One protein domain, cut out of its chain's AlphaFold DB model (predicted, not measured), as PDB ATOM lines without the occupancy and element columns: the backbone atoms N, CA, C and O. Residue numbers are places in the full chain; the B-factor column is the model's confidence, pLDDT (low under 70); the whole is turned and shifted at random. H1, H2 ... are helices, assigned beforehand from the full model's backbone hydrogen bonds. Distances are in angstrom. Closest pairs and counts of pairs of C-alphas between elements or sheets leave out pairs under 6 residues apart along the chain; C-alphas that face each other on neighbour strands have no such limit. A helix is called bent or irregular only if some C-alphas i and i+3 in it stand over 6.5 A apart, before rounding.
ATOM      1  N   LYS A 581     185.318 222.733 128.362       47.75
ATOM      2  CA  LYS A 581     185.026 224.173 128.145       47.75
ATOM      3  C   LYS A 581     183.936 224.713 129.097       47.75
ATOM      4  O   LYS A 581     183.799 225.919 129.235       47.75
ATOM      5  N   THR A 582     183.216 223.826 129.782       54.38
ATOM      6  CA  THR A 582     182.292 224.123 130.885       54.38
ATOM      7  C   THR A 582     182.965 224.465 132.214       54.38
ATOM      8  O   THR A 582     182.302 225.016 133.074       54.38
ATOM      9  N   PHE A 583     184.255 224.190 132.447       57.75
ATOM     10  CA  PHE A 583     184.837 224.509 133.761       57.75
ATOM     11  C   PHE A 583     185.070 226.017 133.939       57.75
ATOM     12  O   PHE A 583     184.864 226.564 135.016       57.75
ATOM     13  N   GLU A 584     185.420 226.711 132.856       57.97
ATOM     14  CA  GLU A 584     185.512 228.175 132.836       57.97
ATOM     15  C   GLU A 584     184.125 228.811 133.058       57.97
ATOM     16  O   GLU A 584     184.018 229.791 133.788       57.97
ATOM     17  N   SER A 585     183.048 228.200 132.536       60.19
ATOM     18  CA  SER A 585     181.676 228.618 132.858       60.19
ATOM     19  C   SER A 585     181.280 228.259 134.293       60.19
ATOM     20  O   SER A 585     180.712 229.096 134.972       60.19
ATOM     21  N   LEU A 586     181.676 227.097 134.824       62.47
ATOM     22  CA  LEU A 586     181.413 226.705 136.216       62.47
ATOM     23  C   LEU A 586     182.117 227.613 137.238       62.47
ATOM     24  O   LEU A 586     181.566 227.848 138.310       62.47
ATOM     25  N   ILE A 587     183.300 228.149 136.923       67.69
ATOM     26  CA  ILE A 587     183.974 229.181 137.734       67.69
ATOM     27  C   ILE A 587     183.184 230.498 137.693       67.69
ATOM     28  O   ILE A 587     183.058 231.180 138.710       67.69
ATOM     29  N   VAL A 588     182.643 230.855 136.524       65.25
ATOM     30  CA  VAL A 588     181.817 232.056 136.330       65.25
ATOM     31  C   VAL A 588     180.452 231.930 137.018       65.25
ATOM     32  O   VAL A 588     179.966 232.923 137.561       65.25
ATOM     33  N   ASP A 589     179.870 230.735 137.043       63.72
ATOM     34  CA  ASP A 589     178.576 230.446 137.664       63.72
ATOM     35  C   ASP A 589     178.703 230.330 139.195       63.72
ATOM     36  O   ASP A 589     177.829 230.783 139.929       63.72
ATOM     37  N   ASN A 590     179.841 229.833 139.701       71.25
ATOM     38  CA  ASN A 590     180.124 229.672 141.136       71.25
ATOM     39  C   ASN A 590     181.088 230.740 141.692       71.25
ATOM     40  O   ASN A 590     181.895 230.472 142.587       71.25
ATOM     41  N   LYS A 591     181.006 231.980 141.189       70.19
ATOM     42  CA  LYS A 591     181.872 233.115 141.587       70.19
ATOM     43  C   LYS A 591     181.985 233.328 143.097       70.19
ATOM     44  O   LYS A 591     183.042 233.728 143.580       70.19
ATOM     45  N   VAL A 592     180.913 233.073 143.848       70.38
ATOM     46  CA  VAL A 592     180.878 233.259 145.308       70.38
ATOM     47  C   VAL A 592     181.756 232.225 146.018       70.38
ATOM     48  O   VAL A 592     182.539 232.579 146.902       70.38
ATOM     49  N   GLU A 593     181.685 230.961 145.605       70.44
ATOM     50  CA  GLU A 593     182.527 229.892 146.149       70.44
ATOM     51  C   GLU A 593     183.992 230.089 145.756       70.44
ATOM     52  O   GLU A 593     184.887 229.953 146.592       70.44
ATOM     53  N   VAL A 594     184.230 230.519 144.514       76.38
ATOM     54  CA  VAL A 594     185.549 230.906 143.995       76.38
ATOM     55  C   VAL A 594     186.167 232.035 144.815       76.38
ATOM     56  O   VAL A 594     187.326 231.933 145.215       76.38
ATOM     57  N   ALA A 595     185.406 233.093 145.102       74.56
ATOM     58  CA  ALA A 595     185.878 234.230 145.885       74.56
ATOM     59  C   ALA A 595     186.166 233.841 147.343       74.56
ATOM     60  O   ALA A 595     187.187 234.248 147.900       74.56
ATOM     61  N   ARG A 596     185.317 233.003 147.954       76.31
ATOM     62  CA  ARG A 596     185.525 232.483 149.316       76.31
ATOM     63  C   ARG A 596     186.786 231.616 149.399       76.31
ATOM     64  O   ARG A 596     187.585 231.782 150.320       76.31
ATOM     65  N   ALA A 597     186.988 230.728 148.429       76.12
ATOM     66  CA  ALA A 597     188.180 229.893 148.317       76.12
ATOM     67  C   ALA A 597     189.447 230.736 148.081       76.12
ATOM     68  O   ALA A 597     190.451 230.555 148.771       76.12
ATOM     69  N   ALA A 598     189.390 231.721 147.180       77.19
ATOM     70  CA  ALA A 598     190.490 232.650 146.928       77.19
ATOM     71  C   ALA A 598     190.829 233.504 148.164       77.19
ATOM     72  O   ALA A 598     192.004 233.735 148.446       77.19
ATOM     73  N   GLY A 599     189.823 233.916 148.943       79.38
ATOM     74  CA  GLY A 599     190.008 234.616 150.215       79.38
ATOM     75  C   GLY A 599     190.751 233.771 151.252       79.38
ATOM     76  O   GLY A 599     191.714 234.248 151.852       79.38
ATOM     77  N   LYS A 600     190.382 232.491 151.402       79.81
ATOM     78  CA  LYS A 600     191.106 231.537 152.264       79.81
ATOM     79  C   LYS A 600     192.547 231.330 151.790       79.81
ATOM     80  O   LYS A 600     193.471 231.394 152.598       79.81
ATOM     81  N   ALA A 601     192.751 231.155 150.483       78.81
ATOM     82  CA  ALA A 601     194.080 231.037 149.882       78.81
ATOM     83  C   ALA A 601     194.949 232.279 150.137       78.81
ATOM     84  O   ALA A 601     196.127 232.151 150.454       78.81
ATOM     85  N   LYS A 602     194.366 233.480 150.061       81.62
ATOM     86  CA  LYS A 602     195.057 234.745 150.335       81.62
ATOM     87  C   LYS A 602     195.402 234.918 151.816       81.62
ATOM     88  O   LYS A 602     196.485 235.407 152.126       81.62
ATOM     89  N   ALA A 603     194.524 234.487 152.721       79.44
ATOM     90  CA  ALA A 603     194.783 234.509 154.159       79.44
ATOM     91  C   ALA A 603     195.921 233.554 154.555       79.44
ATOM     92  O   ALA A 603     196.773 233.923 155.356       79.44
ATOM     93  N   MET A 604     195.986 232.356 153.965       74.19
ATOM     94  CA  MET A 604     197.101 231.428 154.206       74.19
ATOM     95  C   MET A 604     198.398 231.910 153.562       74.19
ATOM     96  O   MET A 604     199.431 231.882 154.212       74.19
ATOM     97  N   ALA A 605     198.339 232.464 152.347       79.56
ATOM     98  CA  ALA A 605     199.497 233.091 151.712       79.56
ATOM     99  C   ALA A 605     200.115 234.186 152.603       79.56
ATOM    100  O   ALA A 605     201.328 234.227 152.787       79.56
ATOM    101  N   ALA A 606     199.275 235.024 153.222       82.38
ATOM    102  CA  ALA A 606     199.718 236.042 154.171       82.38
ATOM    103  C   ALA A 606     200.318 235.446 155.458       82.38
ATOM    104  O   ALA A 606     201.308 235.976 155.956       82.38
ATOM    105  N   ARG A 607     199.753 234.347 155.979       80.38
ATOM    106  CA  ARG A 607     200.284 233.634 157.156       80.38
ATOM    107  C   ARG A 607     201.640 232.980 156.885       80.38
ATOM    108  O   ARG A 607     202.511 233.046 157.743       80.38
ATOM    109  N   ASP A 608     201.819 232.409 155.699       77.56
ATOM    110  CA  ASP A 608     203.040 231.698 155.298       77.56
ATOM    111  C   ASP A 608     204.119 232.644 154.731       77.56
ATOM    112  O   ASP A 608     205.193 232.204 154.327       77.56
ATOM    113  N   GLY A 609     203.842 233.954 154.660       79.50
ATOM    114  CA  GLY A 609     204.757 234.957 154.103       79.50
ATOM    115  C   GLY A 609     204.957 234.855 152.584       79.50
ATOM    116  O   GLY A 609     205.904 235.425 152.039       79.50
ATOM    117  N   ILE A 610     204.076 234.140 151.880       80.62
ATOM    118  CA  ILE A 610     204.148 233.914 150.434       80.62
ATOM    119  C   ILE A 610     203.255 234.940 149.727       80.62
ATOM    120  O   ILE A 610     202.080 235.102 150.044       80.62
ATOM    121  N   GLY A 611     203.785 235.634 148.717       81.69
ATOM    122  CA  GLY A 611     202.978 236.571 147.928       81.69
ATOM    123  C   GLY A 611     201.829 235.875 147.180       81.69
ATOM    124  O   GLY A 611     201.944 234.717 146.769       81.69
ATOM    125  N   PHE A 612     200.727 236.593 146.947       85.38
ATOM    126  CA  PHE A 612     199.573 236.064 146.212       85.38
ATOM    127  C   PHE A 612     199.726 236.235 144.693       85.38
ATOM    128  O   PHE A 612     200.170 237.277 144.213       85.38
ATOM    129  N   CYS A 613     199.328 235.225 143.920       83.44
ATOM    130  CA  CYS A 613     199.486 235.203 142.474       83.44
ATOM    131  C   CYS A 613     198.475 236.149 141.796       83.44
ATOM    132  O   CYS A 613     197.265 235.918 141.880       83.44
ATOM    133  N   PRO A 614     198.932 237.168 141.045       78.19
ATOM    134  CA  PRO A 614     198.032 238.111 140.383       78.19
ATOM    135  C   PRO A 614     197.237 237.466 139.237       78.19
ATOM    136  O   PRO A 614     196.081 237.817 139.021       78.19
ATOM    137  N   ALA A 615     197.814 236.481 138.538       77.00
ATOM    138  CA  ALA A 615     197.122 235.751 137.472       77.00
ATOM    139  C   ALA A 615     195.981 234.882 138.023       77.00
ATOM    140  O   ALA A 615     194.903 234.833 137.431       77.00
ATOM    141  N   PHE A 616     196.189 234.261 139.189       80.19
ATOM    142  CA  PHE A 616     195.133 233.539 139.892       80.19
ATOM    143  C   PHE A 616     194.030 234.494 140.363       80.19
ATOM    144  O   PHE A 616     192.856 234.189 140.218       80.19
ATOM    145  N   ASN A 617     194.388 235.689 140.845       78.94
ATOM    146  CA  ASN A 617     193.406 236.703 141.242       78.94
ATOM    147  C   ASN A 617     192.486 237.140 140.086       78.94
ATOM    148  O   ASN A 617     191.332 237.483 140.309       78.94
ATOM    149  N   GLN A 618     193.004 237.146 138.854       72.69
ATOM    150  CA  GLN A 618     192.259 237.570 137.665       72.69
ATOM    151  C   GLN A 618     191.444 236.443 137.025       72.69
ATOM    152  O   GLN A 618     190.373 236.694 136.485       72.69
ATOM    153  N   THR A 619     191.964 235.216 137.044       69.38
ATOM    154  CA  THR A 619     191.397 234.092 136.277       69.38
ATOM    155  C   THR A 619     190.792 232.997 137.144       69.38
ATOM    156  O   THR A 619     190.168 232.088 136.607       69.38
ATOM    157  N   ALA A 620     190.991 233.060 138.464       73.19
ATOM    158  CA  ALA A 620     190.644 232.005 139.414       73.19
ATOM    159  C   ALA A 620     191.243 230.628 139.051       73.19
ATOM    160  O   ALA A 620     190.780 229.593 139.515       73.19
ATOM    161  N   LEU A 621     192.289 230.607 138.221       76.12
ATOM    162  CA  LEU A 621     192.970 229.404 137.762       76.12
ATOM    163  C   LEU A 621     194.473 229.513 138.031       76.12
ATOM    164  O   LEU A 621     195.043 230.608 137.929       76.12
ATOM    165  N   PRO A 622     195.145 228.398 138.373       73.75
ATOM    166  CA  PRO A 622     196.595 228.388 138.484       73.75
ATOM    167  C   PRO A 622     197.213 228.779 137.138       73.75
ATOM    168  O   PRO A 622     196.733 228.412 136.062       73.75
ATOM    169  N   CYS A 623     198.273 229.584 137.183       73.19
ATOM    170  CA  CYS A 623     198.892 230.077 135.959       73.19
ATOM    171  C   CYS A 623     199.499 228.918 135.149       73.19
ATOM    172  O   CYS A 623     199.987 227.940 135.702       73.19
ATOM    173  N   LYS A 624     199.551 229.036 133.817       62.22
ATOM    174  CA  LYS A 624     200.171 228.003 132.950       62.22
ATOM    175  C   LYS A 624     201.654 227.767 133.261       62.22
ATOM    176  O   LYS A 624     202.222 226.743 132.905       62.22
ATOM    177  N   THR A 625     202.292 228.736 133.907       60.34
ATOM    178  CA  THR A 625     203.659 228.658 134.418       60.34
ATOM    179  C   THR A 625     203.709 228.164 135.862       60.34
ATOM    180  O   THR A 625     204.728 228.380 136.504       60.34
ATOM    181  N   ALA A 626     202.660 227.517 136.387       58.62
ATOM    182  CA  ALA A 626     202.566 227.071 137.782       58.62
ATOM    183  C   ALA A 626     203.809 226.291 138.233       58.62
ATOM    184  O   ALA A 626     204.328 226.575 139.304       58.62
ATOM    185  N   ALA A 627     204.391 225.460 137.357       61.12
ATOM    186  CA  ALA A 627     205.656 224.753 137.603       61.12
ATOM    187  C   ALA A 627     206.871 225.665 137.912       61.12
ATOM    188  O   ALA A 627     207.910 225.192 138.356       61.12
ATOM    189  N   ARG A 628     206.779 226.972 137.641       66.00
ATOM    190  CA  ARG A 628     207.799 228.005 137.903       66.00
ATOM    191  C   ARG A 628     207.257 229.200 138.699       66.00
ATOM    192  O   ARG A 628     207.988 230.167 138.913       66.00
ATOM    193  N   CYS A 629     205.986 229.188 139.102       75.31
ATOM    194  CA  CYS A 629     205.375 230.281 139.852       75.31
ATOM    195  C   CYS A 629     205.653 230.098 141.346       75.31
ATOM    196  O   CYS A 629     205.339 229.053 141.902       75.31
ATOM    197  N   ARG A 630     206.218 231.119 142.000       77.94
ATOM    198  CA  ARG A 630     206.552 231.093 143.439       77.94
ATOM    199  C   ARG A 630     205.469 231.707 144.338       77.94
ATOM    200  O   ARG A 630     205.694 231.884 145.526       77.94
ATOM    201  N   TYR A 631     204.324 232.072 143.765       80.88
ATOM    202  CA  TYR A 631     203.234 232.747 144.466       80.88
ATOM    203  C   TYR A 631     202.104 231.765 144.797       80.88
ATOM    204  O   TYR A 631     201.793 230.873 144.003       80.88
ATOM    205  N   ALA A 632     201.449 231.954 145.940       79.94
ATOM    206  CA  ALA A 632     200.265 231.193 146.327       79.94
ATOM    207  C   ALA A 632     199.031 231.680 145.539       79.94
ATOM    208  O   ALA A 632     198.923 232.875 145.267       79.94
ATOM    209  N   PRO A 633     198.088 230.814 145.136       75.69
ATOM    210  CA  PRO A 633     198.009 229.387 145.432       75.69
ATOM    211  C   PRO A 633     198.716 228.488 144.403       75.69
ATOM    212  O   PRO A 633     198.587 227.277 144.481       75.69
ATOM    213  N   CYS A 634     199.434 229.030 143.412       80.31
ATOM    214  CA  CYS A 634     200.013 228.230 142.323       80.31
ATOM    215  C   CYS A 634     201.099 227.250 142.796       80.31
ATOM    216  O   CYS A 634     201.188 226.150 142.261       80.31
ATOM    217  N   VAL A 635     201.918 227.648 143.776       79.00
ATOM    218  CA  VAL A 635     203.029 226.830 144.303       79.00
ATOM    219  C   VAL A 635     202.561 225.706 145.237       79.00
ATOM    220  O   VAL A 635     203.185 224.655 145.303       79.00
ATOM    221  N   ASN A 636     201.446 225.910 145.936       78.38
ATOM    222  CA  ASN A 636     200.888 224.997 146.933       78.38
ATOM    223  C   ASN A 636     199.488 224.491 146.540       78.38
ATOM    224  O   ASN A 636     198.722 224.066 147.399       78.38
ATOM    225  N   PHE A 637     199.151 224.522 145.246       78.56
ATOM    226  CA  PHE A 637     197.793 224.261 144.761       78.56
ATOM    227  C   PHE A 637     197.292 222.865 145.149       78.56
ATOM    228  O   PHE A 637     196.188 222.743 145.663       78.56
ATOM    229  N   GLU A 638     198.120 221.830 144.987       76.62
ATOM    230  CA  GLU A 638     197.772 220.448 145.356       76.62
ATOM    231  C   GLU A 638     197.587 220.274 146.876       76.62
ATOM    232  O   GLU A 638     196.657 219.607 147.315       76.62
ATOM    233  N   ALA A 639     198.385 220.953 147.708       76.75
ATOM    234  CA  ALA A 639     198.185 220.945 149.163       76.75
ATOM    235  C   ALA A 639     196.891 221.676 149.572       76.75
ATOM    236  O   ALA A 639     196.213 221.297 150.530       76.75
ATOM    237  N   LEU A 640     196.522 222.718 148.824       77.25
ATOM    238  CA  LEU A 640     195.287 223.468 149.027       77.25
ATOM    239  C   LEU A 640     194.051 222.685 148.572       77.25
ATOM    240  O   LEU A 640     193.012 222.816 149.216       77.25
ATOM    241  N   LEU A 641     194.159 221.839 147.539       77.69
ATOM    242  CA  LEU A 641     193.085 220.943 147.080       77.69
ATOM    243  C   LEU A 641     192.569 220.032 148.188       77.69
ATOM    244  O   LEU A 641     191.363 219.886 148.344       77.69
ATOM    245  N   HIS A 642     193.474 219.494 149.001       73.75
ATOM    246  CA  HIS A 642     193.126 218.593 150.098       73.75
ATOM    247  C   HIS A 642     192.834 219.310 151.427       73.75
ATOM    248  O   HIS A 642     192.558 218.656 152.431       73.75
ATOM    249  N   SER A 643     192.875 220.646 151.450       74.50
ATOM    250  CA  SER A 643     192.615 221.456 152.644       74.50
ATOM    251  C   SER A 643     191.602 222.570 152.364       74.50
ATOM    252  O   SER A 643     190.400 222.365 152.474       74.50
ATOM    253  N   ALA A 644     192.044 223.765 151.981       72.12
ATOM    254  CA  ALA A 644     191.170 224.932 151.857       72.12
ATOM    255  C   ALA A 644     190.244 224.939 150.633       72.12
ATOM    256  O   ALA A 644     189.265 225.689 150.620       72.12
ATOM    257  N   PHE A 645     190.568 224.146 149.616       79.31
ATOM    258  CA  PHE A 645     189.745 223.910 148.434       79.31
ATOM    259  C   PHE A 645     188.983 222.583 148.502       79.31
ATOM    260  O   PHE A 645     188.266 222.259 147.552       79.31
ATOM    261  N   LYS A 646     189.086 221.856 149.619       73.31
ATOM    262  CA  LYS A 646     188.270 220.674 149.882       73.31
ATOM    263  C   LYS A 646     186.789 221.057 149.861       73.31
ATOM    264  O   LYS A 646     186.420 222.137 150.329       73.31
ATOM    265  N   ASP A 647     185.974 220.209 149.249       70.31
ATOM    266  CA  ASP A 647     184.539 220.375 149.013       70.31
ATOM    267  C   ASP A 647     184.165 221.561 148.105       70.31
ATOM    268  O   ASP A 647     182.989 221.902 147.964       70.31
ATOM    269  N   THR A 648     185.142 222.196 147.446       75.69
ATOM    270  CA  THR A 648     184.886 223.270 146.473       75.69
ATOM    271  C   THR A 648     184.923 222.751 145.038       75.69
ATOM    272  O   THR A 648     185.423 221.661 144.749       75.69
ATOM    273  N   ILE A 649     184.469 223.578 144.092       70.88
ATOM    274  CA  ILE A 649     184.573 223.279 142.657       70.88
ATOM    275  C   ILE A 649     185.996 222.878 142.218       70.88
ATOM    276  O   ILE A 649     186.135 222.083 141.291       70.88
ATOM    277  N   TYR A 650     187.046 223.363 142.891       74.06
ATOM    278  CA  TYR A 650     188.440 223.063 142.556       74.06
ATOM    279  C   TYR A 650     188.835 221.604 142.806       74.06
ATOM    280  O   TYR A 650     189.667 221.083 142.070       74.06
ATOM    281  N   GLU A 651     188.218 220.915 143.768       72.94
ATOM    282  CA  GLU A 651     188.461 219.485 144.010       72.94
ATOM    283  C   GLU A 651     187.908 218.625 142.865       72.94
ATOM    284  O   GLU A 651     188.551 217.689 142.391       72.94
ATOM    285  N   ARG A 652     186.753 219.028 142.319       67.69
ATOM    286  CA  ARG A 652     186.139 218.414 141.131       67.69
ATOM    287  C   ARG A 652     186.862 218.799 139.831       67.69
ATOM    288  O   ARG A 652     186.481 218.332 138.755       67.69
ATOM    289  N   MET A 653     187.894 219.649 139.899       69.38
ATOM    290  CA  MET A 653     188.651 220.100 138.735       69.38
ATOM    291  C   MET A 653     189.585 218.988 138.222       69.38
ATOM    292  O   MET A 653     190.505 218.551 138.928       69.38
ATOM    293  N   PRO A 654     189.443 218.568 136.952       63.66
ATOM    294  CA  PRO A 654     190.323 217.563 136.364       63.66
ATOM    295  C   PRO A 654     191.793 218.018 136.347       63.66
ATOM    296  O   PRO A 654     192.083 219.148 135.957       63.66
ATOM    297  N   SER A 655     192.731 217.121 136.663       60.06
ATOM    298  CA  SER A 655     194.186 217.394 136.702       60.06
ATOM    299  C   SER A 655     194.747 218.011 135.411       60.06
ATOM    300  O   SER A 655     195.598 218.896 135.452       60.06
ATOM    301  N   ALA A 656     194.199 217.631 134.254       55.78
ATOM    302  CA  ALA A 656     194.561 218.199 132.951       55.78
ATOM    303  C   ALA A 656     194.272 219.713 132.814       55.78
ATOM    304  O   ALA A 656     194.905 220.383 132.002       55.78
ATOM    305  N   VAL A 657     193.321 220.251 133.588       58.72
ATOM    306  CA  VAL A 657     193.022 221.695 133.657       58.72
ATOM    307  C   VAL A 657     193.976 222.394 134.637       58.72
ATOM    308  O   VAL A 657     194.332 223.549 134.419       58.72
ATOM    309  N   ARG A 658     194.452 221.675 135.664       59.19
ATOM    310  CA  ARG A 658     195.358 222.176 136.711       59.19
ATOM    311  C   ARG A 658     196.808 222.346 136.241       59.19
ATOM    312  O   ARG A 658     197.455 223.321 136.606       59.19
ATOM    313  N   LEU A 659     197.314 221.425 135.415       51.44
ATOM    314  CA  LEU A 659     198.749 221.306 135.098       51.44
ATOM    315  C   LEU A 659     199.185 221.872 133.738       51.44
ATOM    316  O   LEU A 659     200.301 221.586 133.322       51.44
ATOM    317  N   GLY A 660     198.329 222.643 133.050       46.25
ATOM    318  CA  GLY A 660     198.589 223.317 131.763       46.25
ATOM    319  C   GLY A 660     199.830 222.836 130.994       46.25
ATOM    320  O   GLY A 660     200.919 223.335 131.241       46.25
TER     321      GLY A 660
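What this domain is: This is residues 581 to 660 of the 720 residues of an uncharacterized protein of Emiliania huxleyi (UniProt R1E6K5). An L of two helices, the long H2 with the shorter H1 set at a corner near its first end, and beside H2 a body made largely of loops that holds three short helices, H3, H4 and H5. The centres of H2, H3 and H4 make a triangle, with H3 and H4 each near H2, while H5 lies away from H2 near the last printed residue; no helix touches another. The printed part has 80 residues with five named helices, H1 to H5 in order along the chain, and no named strand; its class is all helix, with 41 residues in the helices. It is compact, with a radius of gyration of the C-alphas of 11.5 A, and its C-alphas span 34 by 24 by 22 A.

How they stand to each other: H1, residues 581 to 589, and H2, residues 591 to 607, are close but not clearly touching. Their closest C-alphas, those of Ile 587 and Val 594, are 6.7 A apart, and their lines stand about perpendicular, at 83 degrees. H3, residues 614 to 619, is close to H2 but not clearly touching it; the closest C-alphas, those of Ala 598 and Asn 617, are 7.6 A apart. H2 and H3 run opposite ways at a shallow tilt of 14 degrees. H4, residues 637 to 641, is also close to H2 but not clearly touching it, with Ala 601 and Leu 640 as the closest C-alphas, 7.7 A apart. H3 and H4 are apart. H5, residues 655 to 658, is apart from H1, H2, H3 and H4. In H2, H3 and H4 every O i to N i+4 pair is within hydrogen-bond range, and in H1 4 of 5 are; H5 is too short for such a pair, but its 1 O i to N i+3 pair is within range.

Where its parts are: H1 begins at C-alpha 581, at (185.026, 224.173, 128.145), and is 13.1 A long from first to last C-alpha. It is neither bent nor irregular, but only just: C-alphas 581 and 584 are 6.2 A apart. H2, the longest helix, runs 24.1 A from C-alpha 591 at (181.872, 233.115, 141.587) to C-alpha 607 at (200.284, 233.634, 157.156). H3 measures 8.8 A, H4 6.2 A and H5 4.9 A, and H5 ends at C-alpha 658, at (195.358, 222.176, 136.711).

The domain as a whole: The two C-alphas farthest apart, those of Lys 581 and Gly 609, are 34.3 A from each other. The printed part has no cut. The link from H1 to H2 is tight and that from H2 to H3 short; the links from H3 to H4, residues 620 to 636, and from H4 to H5, residues 642 to 654, are long. The mean pLDDT of the printed part is 71.9, and 24 residues are under 70: 581 to 589, 619, 624 to 628 and 652 to 660.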